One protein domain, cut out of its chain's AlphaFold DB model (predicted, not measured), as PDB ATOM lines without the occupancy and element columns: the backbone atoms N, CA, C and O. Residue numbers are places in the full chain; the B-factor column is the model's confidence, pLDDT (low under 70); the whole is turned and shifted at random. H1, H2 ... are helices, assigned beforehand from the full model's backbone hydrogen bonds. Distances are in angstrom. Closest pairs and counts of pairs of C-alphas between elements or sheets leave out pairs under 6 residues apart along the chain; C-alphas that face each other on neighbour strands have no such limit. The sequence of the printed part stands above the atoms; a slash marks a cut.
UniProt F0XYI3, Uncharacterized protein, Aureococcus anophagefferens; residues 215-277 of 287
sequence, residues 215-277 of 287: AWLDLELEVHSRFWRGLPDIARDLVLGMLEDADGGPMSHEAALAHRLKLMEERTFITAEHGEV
ATOM      1  N   ALA A 215     118.713 146.649 129.967       86.50
ATOM      2  CA  ALA A 215     118.693 146.753 128.509       86.50
ATOM      3  C   ALA A 215     119.599 147.873 127.958       86.50
ATOM      4  O   ALA A 215     120.126 147.753 126.857       86.50
ATOM      5  N   TRP A 216     119.791 148.961 128.715       87.19
ATOM      6  CA  TRP A 216     120.720 150.024 128.324       87.19
ATOM      7  C   TRP A 216     122.173 149.551 128.425       87.19
ATOM      8  O   TRP A 216     122.954 149.782 127.506       87.19
ATOM      9  N   LEU A 217     122.521 148.863 129.517       86.31
ATOM     10  CA  LEU A 217     123.861 148.310 129.706       86.31
ATOM     11  C   LEU A 217     124.186 147.265 128.635       86.31
ATOM     12  O   LEU A 217     125.279 147.299 128.075       86.31
ATOM     13  N   ASP A 218     123.240 146.377 128.331       84.44
ATOM     14  CA  ASP A 218     123.409 145.351 127.298       84.44
ATOM     15  C   ASP A 218     123.696 146.003 125.938       84.44
ATOM     16  O   ASP A 218     124.681 145.665 125.280       84.44
ATOM     17  N   LEU A 219     122.907 147.018 125.564       86.44
ATOM     18  CA  LEU A 219     123.118 147.782 124.335       86.44
ATOM     19  C   LEU A 219     124.502 148.447 124.306       86.44
ATOM     20  O   LEU A 219     125.214 148.350 123.305       86.44
ATOM     21  N   GLU A 220     124.901 149.109 125.392       86.31
ATOM     22  CA  GLU A 220     126.183 149.811 125.472       86.31
ATOM     23  C   GLU A 220     127.367 148.841 125.340       86.31
ATOM     24  O   GLU A 220     128.311 149.072 124.575       86.31
ATOM     25  N   LEU A 221     127.303 147.703 126.032       86.06
ATOM     26  CA  LEU A 221     128.343 146.683 126.000       86.06
ATOM     27  C   LEU A 221     128.440 146.000 124.628       86.06
ATOM     28  O   LEU A 221     129.544 145.798 124.117       86.06
ATOM     29  N   GLU A 222     127.312 145.676 123.998       82.75
ATOM     30  CA  GLU A 222     127.297 145.001 122.697       82.75
ATOM     31  C   GLU A 222     127.692 145.924 121.541       82.75
ATOM     32  O   GLU A 222     128.467 145.535 120.657       82.75
ATOM     33  N   VAL A 223     127.201 147.164 121.538       83.88
ATOM     34  CA  VAL A 223     127.413 148.097 120.426       83.88
ATOM     35  C   VAL A 223     128.753 148.813 120.560       83.88
ATOM     36  O   VAL A 223     129.531 148.879 119.598       83.88
ATOM     37  N   HIS A 224     129.060 149.320 121.754       78.81
ATOM     38  CA  HIS A 224     130.126 150.299 121.942       78.81
ATOM     39  C   HIS A 224     131.409 149.710 122.545       78.81
ATOM     40  O   HIS A 224     132.484 150.282 122.349       78.81
ATOM     41  N   SER A 225     131.374 148.507 123.137       86.31
ATOM     42  CA  SER A 225     132.574 147.866 123.693       86.31
ATOM     43  C   SER A 225     133.146 146.760 122.795       86.31
ATOM     44  O   SER A 225     132.631 145.649 122.674       86.31
ATOM     45  N   ARG A 226     134.282 147.050 122.143       85.88
ATOM     46  CA  ARG A 226     135.062 146.028 121.409       85.88
ATOM     47  C   ARG A 226     135.709 145.014 122.344       85.88
ATOM     48  O   ARG A 226     135.814 143.848 121.985       85.88
ATOM     49  N   PHE A 227     136.137 145.471 123.521       88.38
ATOM     50  CA  PHE A 227     136.685 144.607 124.559       88.38
ATOM     51  C   PHE A 227     135.646 143.574 124.992       88.38
ATOM     52  O   PHE A 227     135.934 142.383 124.962       88.38
ATOM     53  N   TRP A 228     134.423 144.028 125.286       87.50
ATOM     54  CA  TRP A 228     133.327 143.159 125.704       87.50
ATOM     55  C   TRP A 228     133.029 142.067 124.678       87.50
ATOM     56  O   TRP A 228     132.997 140.892 125.020       87.50
ATOM     57  N   ARG A 229     132.911 142.433 123.395       86.81
ATOM     58  CA  ARG A 229     132.681 141.474 122.299       86.81
ATOM     59  C   ARG A 229     133.814 140.467 122.086       86.81
ATOM     60  O   ARG A 229     133.587 139.434 121.469       86.81
ATOM     61  N   GLY A 230     135.025 140.776 122.546       86.94
ATOM     62  CA  GLY A 230     136.170 139.868 122.480       86.94
ATOM     63  C   GLY A 230     136.236 138.864 123.633       86.94
ATOM     64  O   GLY A 230     137.070 137.960 123.585       86.94
ATOM     65  N   LEU A 231     135.401 139.014 124.667       90.50
ATOM     66  CA  LEU A 231     135.387 138.113 125.815       90.50
ATOM     67  C   LEU A 231     134.604 136.824 125.513       90.50
ATOM     68  O   LEU A 231     133.516 136.893 124.931       90.50
ATOM     69  N   PRO A 232     135.098 135.654 125.962       92.75
ATOM     70  CA  PRO A 232     134.323 134.417 125.941       92.75
ATOM     71  C   PRO A 232     133.015 134.559 126.726       92.75
ATOM     72  O   PRO A 232     132.976 135.262 127.735       92.75
ATOM     73  N   ASP A 233     131.981 133.831 126.308       87.50
ATOM     74  CA  ASP A 233     130.627 133.886 126.889       87.50
ATOM     75  C   ASP A 233     130.646 133.704 128.411       87.50
ATOM     76  O   ASP A 233     130.100 134.523 129.138       87.50
ATOM     77  N   ILE A 234     131.427 132.739 128.902       90.69
ATOM     78  CA  ILE A 234     131.586 132.457 130.338       90.69
ATOM     79  C   ILE A 234     132.080 133.686 131.120       90.69
ATOM     80  O   ILE A 234     131.641 133.930 132.241       90.69
ATOM     81  N   ALA A 235     133.003 134.469 130.551       88.44
ATOM     82  CA  ALA A 235     133.519 135.668 131.209       88.44
ATOM     83  C   ALA A 235     132.493 136.810 131.188       88.44
ATOM     84  O   ALA A 235     132.411 137.570 132.151       88.44
ATOM     85  N   ARG A 236     131.703 136.917 130.111       87.75
ATOM     86  CA  ARG A 236     130.610 137.892 130.011       87.75
ATOM     87  C   ARG A 236     129.518 137.584 131.031       87.75
ATOM     88  O   ARG A 236     129.159 138.475 131.794       87.75
ATOM     89  N   ASP A 237     129.087 136.329 131.112       86.00
ATOM     90  CA  ASP A 237     128.061 135.876 132.055       86.00
ATOM     91  C   ASP A 237     128.482 136.119 133.510       86.00
ATOM     92  O   ASP A 237     127.696 136.624 134.309       86.00
ATOM     93  N   LEU A 238     129.749 135.846 133.845       87.56
ATOM     94  CA  LEU A 238     130.277 136.086 135.188       87.56
ATOM     95  C   LEU A 238     130.244 137.576 135.562       87.56
ATOM     96  O   LEU A 238     129.802 137.929 136.651       87.56
ATOM     97  N   VAL A 239     130.693 138.459 134.664       85.44
ATOM     98  CA  VAL A 239     130.697 139.910 134.917       85.44
ATOM     99  C   VAL A 239     129.274 140.458 135.017       85.44
ATOM    100  O   VAL A 239     129.003 141.281 135.888       85.44
ATOM    101  N   LEU A 240     128.361 140.001 134.159       83.56
ATOM    102  CA  LEU A 240     126.960 140.417 134.204       83.56
ATOM    103  C   LEU A 240     126.269 139.968 135.496       83.56
ATOM    104  O   LEU A 240     125.567 140.781 136.091       83.56
ATOM    105  N   GLY A 241     126.522 138.739 135.959       82.31
ATOM    106  CA  GLY A 241     126.019 138.254 137.246       82.31
ATOM    107  C   GLY A 241     126.549 139.079 138.422       82.31
ATOM    108  O   GLY A 241     125.778 139.534 139.259       82.31
ATOM    109  N   MET A 242     127.849 139.394 138.433       84.25
ATOM    110  CA  MET A 242     128.431 140.267 139.464       84.25
ATOM    111  C   MET A 242     127.833 141.680 139.464       84.25
ATOM    112  O   MET A 242     127.735 142.299 140.520       84.25
ATOM    113  N   LEU A 243     127.471 142.214 138.294       82.38
ATOM    114  CA  LEU A 243     126.826 143.523 138.187       82.38
ATOM    115  C   LEU A 243     125.368 143.481 138.652       82.38
ATOM    116  O   LEU A 243     124.924 144.447 139.259       82.38
ATOM    117  N   GLU A 244     124.638 142.398 138.381       79.81
ATOM    118  CA  GLU A 244     123.260 142.198 138.855       79.81
ATOM    119  C   GLU A 244     123.183 142.071 140.379       79.81
ATOM    120  O   GLU A 244     122.295 142.660 140.992       79.81
ATOM    121  N   ASP A 245     124.138 141.365 140.985       80.56
ATOM    122  CA  ASP A 245     124.196 141.152 142.436       80.56
ATOM    123  C   ASP A 245     124.730 142.371 143.211       80.56
ATOM    124  O   ASP A 245     124.648 142.422 144.440       80.56
ATOM    125  N   ALA A 246     125.314 143.356 142.523       80.12
ATOM    126  CA  ALA A 246     125.883 144.535 143.160       80.12
ATOM    127  C   ALA A 246     124.801 145.523 143.626       80.12
ATOM    128  O   ALA A 246     123.869 145.858 142.891       80.12
ATOM    129  N   ASP A 247     124.989 146.098 144.816       73.62
ATOM    130  CA  ASP A 247     124.149 147.192 145.308       73.62
ATOM    131  C   ASP A 247     124.202 148.396 144.352       73.62
ATOM    132  O   ASP A 247     125.235 149.047 144.175       73.62
ATOM    133  N   GLY A 248     123.056 148.716 143.744       71.94
ATOM    134  CA  GLY A 248     122.944 149.771 142.732       71.94
ATOM    135  C   GLY A 248     123.292 149.330 141.308       71.94
ATOM    136  O   GLY A 248     123.453 150.192 140.440       71.94
ATOM    137  N   GLY A 249     123.389 148.021 141.072       79.50
ATOM    138  CA  GLY A 249     123.514 147.407 139.758       79.50
ATOM    139  C   GLY A 249     122.312 147.648 138.834       79.50
ATOM    140  O   GLY A 249     121.280 148.197 139.245       79.50
ATOM    141  N   PRO A 250     122.436 147.275 137.549       86.19
ATOM    142  CA  PRO A 250     121.340 147.359 136.598       86.19
ATOM    143  C   PRO A 250     120.179 146.447 137.011       86.19
ATOM    144  O   PRO A 250     120.370 145.303 137.403       86.19
ATOM    145  N   MET A 251     118.958 146.935 136.839       88.50
ATOM    146  CA  MET A 251     117.723 146.216 137.109       88.50
ATOM    147  C   MET A 251     116.935 145.954 135.825       88.50
ATOM    148  O   MET A 251     117.022 146.697 134.837       88.50
ATOM    149  N   SER A 252     116.132 144.891 135.852       87.94
ATOM    150  CA  SER A 252     115.182 144.595 134.783       87.94
ATOM    151  C   SER A 252     114.069 145.647 134.728       87.94
ATOM    152  O   SER A 252     113.794 146.356 135.700       87.94
ATOM    153  N   HIS A 253     113.393 145.742 133.581       87.12
ATOM    154  CA  HIS A 253     112.242 146.637 133.437       87.12
ATOM    155  C   HIS A 253     111.123 146.298 134.434       87.12
ATOM    156  O   HIS A 253     110.527 147.194 135.024       87.12
ATOM    157  N   GLU A 254     110.880 145.008 134.668       88.56
ATOM    158  CA  GLU A 254     109.887 144.529 135.631       88.56
ATOM    159  C   GLU A 254     110.245 144.925 137.068       88.56
ATOM    160  O   GLU A 254     109.405 145.480 137.779       88.56
ATOM    161  N   ALA A 255     111.504 144.739 137.474       88.06
ATOM    162  CA  ALA A 255     111.981 145.175 138.784       88.06
ATOM    163  C   ALA A 255     111.843 146.698 138.950       88.06
ATOM    164  O   ALA A 255     111.359 147.167 139.982       88.06
ATOM    165  N   ALA A 256     112.183 147.479 137.917       86.75
ATOM    166  CA  ALA A 256     112.011 148.930 137.924       86.75
ATOM    167  C   ALA A 256     110.536 149.347 138.075       86.75
ATOM    168  O   ALA A 256     110.230 150.277 138.825       86.75
ATOM    169  N   LEU A 257     109.607 148.654 137.406       86.81
ATOM    170  CA  LEU A 257     108.168 148.887 137.562       86.81
ATOM    171  C   LEU A 257     107.682 148.528 138.969       86.81
ATOM    172  O   LEU A 257     106.930 149.303 139.560       86.81
ATOM    173  N   ALA A 258     108.139 147.412 139.534       88.62
ATOM    174  CA  ALA A 258     107.807 147.023 140.901       88.62
ATOM    175  C   ALA A 258     108.312 148.055 141.923       88.62
ATOM    176  O   ALA A 258     107.565 148.464 142.813       88.62
ATOM    177  N   HIS A 259     109.544 148.549 141.767       83.62
ATOM    178  CA  HIS A 259     110.071 149.647 142.582       83.62
ATOM    179  C   HIS A 259     109.262 150.935 142.412       83.62
ATOM    180  O   HIS A 259     108.935 151.586 143.400       83.62
ATOM    181  N   ARG A 260     108.884 151.289 141.177       81.12
ATOM    182  CA  ARG A 260     108.032 152.453 140.904       81.12
ATOM    183  C   ARG A 260     106.690 152.359 141.632       81.12
ATOM    184  O   ARG A 260     106.238 153.366 142.161       81.12
ATOM    185  N   LEU A 261     106.059 151.184 141.654       79.25
ATOM    186  CA  LEU A 261     104.788 150.976 142.353       79.25
ATOM    187  C   LEU A 261     104.939 151.163 143.866       79.25
ATOM    188  O   LEU A 261     104.151 151.899 144.450       79.25
ATOM    189  N   LYS A 262     105.997 150.606 144.470       82.44
ATOM    190  CA  LYS A 262     106.319 150.834 145.890       82.44
ATOM    191  C   LYS A 262     106.525 152.320 146.200       82.44
ATOM    192  O   LYS A 262     105.953 152.836 147.148       82.44
ATOM    193  N   LEU A 263     107.255 153.042 145.346       72.50
ATOM    194  CA  LEU A 263     107.448 154.491 145.494       72.50
ATOM    195  C   LEU A 263     106.136 155.285 145.364       72.50
ATOM    196  O   LEU A 263     105.967 156.315 146.013       72.50
ATOM    197  N   MET A 264     105.211 154.846 144.504       68.94
ATOM    198  CA  MET A 264     103.886 155.466 144.376       68.94
ATOM    199  C   MET A 264     103.029 155.236 145.623       68.94
ATOM    200  O   MET A 264     102.331 156.151 146.062       68.94
ATOM    201  N   GLU A 265     103.105 154.041 146.200       69.50
ATOM    202  CA  GLU A 265     102.451 153.698 147.460       69.50
ATOM    203  C   GLU A 265     103.002 154.552 148.613       69.50
ATOM    204  O   GLU A 265     102.241 155.293 149.230       69.50
ATOM    205  N   GLU A 266     104.324 154.582 148.814       68.44
ATOM    206  CA  GLU A 266     104.989 155.424 149.825       68.44
ATOM    207  C   GLU A 266     104.611 156.910 149.699       68.44
ATOM    208  O   GLU A 266     104.301 157.572 150.689       68.44
ATOM    209  N   ARG A 267     104.570 157.449 148.473       64.00
ATOM    210  CA  ARG A 267     104.162 158.846 148.231       64.00
ATOM    211  C   ARG A 267     102.705 159.123 148.596       64.00
ATOM    212  O   ARG A 267     102.379 160.253 148.964       64.00
ATOM    213  N   THR A 268     101.835 158.122 148.497       58.03
ATOM    214  CA  THR A 268     100.431 158.254 148.905       58.03
ATOM    215  C   THR A 268     100.334 158.395 150.424       58.03
ATOM    216  O   THR A 268      99.641 159.289 150.902       58.03
ATOM    217  N   PHE A 269     101.109 157.606 151.175       49.81
ATOM    218  CA  PHE A 269     101.186 157.708 152.637       49.81
ATOM    219  C   PHE A 269     101.738 159.057 153.110       49.81
ATOM    220  O   PHE A 269     101.131 159.692 153.963       49.81
ATOM    221  N   ILE A 270     102.815 159.557 152.495       53.50
ATOM    222  CA  ILE A 270     103.372 160.886 152.823       53.50
ATOM    223  C   ILE A 270     102.341 161.997 152.581       53.50
ATOM    224  O   ILE A 270     102.262 162.958 153.342       53.50
ATOM    225  N   THR A 271     101.531 161.872 151.526       54.09
ATOM    226  CA  THR A 271     100.455 162.834 151.248       54.09
ATOM    227  C   THR A 271      99.380 162.793 152.338       54.09
ATOM    228  O   THR A 271      98.882 163.848 152.717       54.09
ATOM    229  N   ALA A 272      99.058 161.611 152.871       50.66
ATOM    230  CA  ALA A 272      98.112 161.454 153.975       50.66
ATOM    231  C   ALA A 272      98.659 162.021 155.299       50.66
ATOM    232  O   ALA A 272      97.966 162.804 155.937       50.66
ATOM    233  N   GLU A 273      99.915 161.735 155.664       55.00
ATOM    234  CA  GLU A 273     100.551 162.300 156.870       55.00
ATOM    235  C   GLU A 273     100.690 163.830 156.789       55.00
ATOM    236  O   GLU A 273     100.421 164.546 157.752       55.00
ATOM    237  N   HIS A 274     101.077 164.369 155.627       53.56
ATOM    238  CA  HIS A 274     101.041 165.815 155.397       53.56
ATOM    239  C   HIS A 274      99.610 166.361 155.435       53.56
ATOM    240  O   HIS A 274      99.416 167.518 155.793       53.56
ATOM    241  N   GLY A 275      98.613 165.559 155.062       56.00
ATOM    242  CA  GLY A 275      97.210 165.849 155.321       56.00
ATOM    243  C   GLY A 275      96.989 166.066 156.810       56.00
ATOM    244  O   GLY A 275      96.643 167.168 157.185       56.00
ATOM    245  N   GLU A 276      97.317 165.096 157.660       55.03
ATOM    246  CA  GLU A 276      97.104 165.168 159.116       55.03
ATOM    247  C   GLU A 276      97.867 166.306 159.815       55.03
ATOM    248  O   GLU A 276      97.331 166.947 160.716       55.03
ATOM    249  N   VAL A 277      99.106 166.599 159.404       56.78
ATOM    250  CA  VAL A 277      99.894 167.702 159.991       56.78
ATOM    251  C   VAL A 277      99.301 169.066 159.641       56.78
ATOM    252  O   VAL A 277      99.341 169.977 160.465       56.78
TER     253      VAL A 277
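AT A GLANCE: This is residues 215 to 277 of the 287 residues of an uncharacterized protein of Aureococcus anophagefferens (UniProt F0XYI3). A long helical arm, H4, sticks out with residues 254 to 277 from an open hook in which H1, short H2 and H3 fold the chain back. The printed part has 63 residues, with four named helices in the order H1, H2, H3, H4 and no named strand: all helix. It is extended, with a radius of gyration of the C-alphas of 18.4 A, and spans 59 by 20 by 16 A.

HOW THE PARTS SIT: H4, residues 253 to 277, touches no helix. It is apart from H3, residues 233 to 244, and H2, residues 226 to 229, and only just apart from H1, residues 215 to 224, at 8.1 A between closest C-alphas. H2 and H3 are close but not clearly touching, the closest C-alphas, of Trp 228 and Arg 236, being 7.3 A apart. H1 and H2 touch only at the corner, closest at the C-alphas of Leu 221 and Trp 228, 6.1 A. H1 and H3 are apart. Every O i to N i+4 pair is within hydrogen-bond range in H1, H3 and H4; H2 is too short for one.

IN THESE COORDINATES: H4 runs 36.1 A from C-alpha 253 at (112.242, 146.637, 133.437) to C-alpha 277 at (99.894, 167.702, 159.991). H3 measures 16.3 A, H2 5.2 A and H1 13.7 A.

THE WHOLE: The farthest C-alphas, of Gly 230 and Glu 276, are 59.2 A apart. The printed part has no cut and no long link. Residues 264 to 277 have pLDDT under 70.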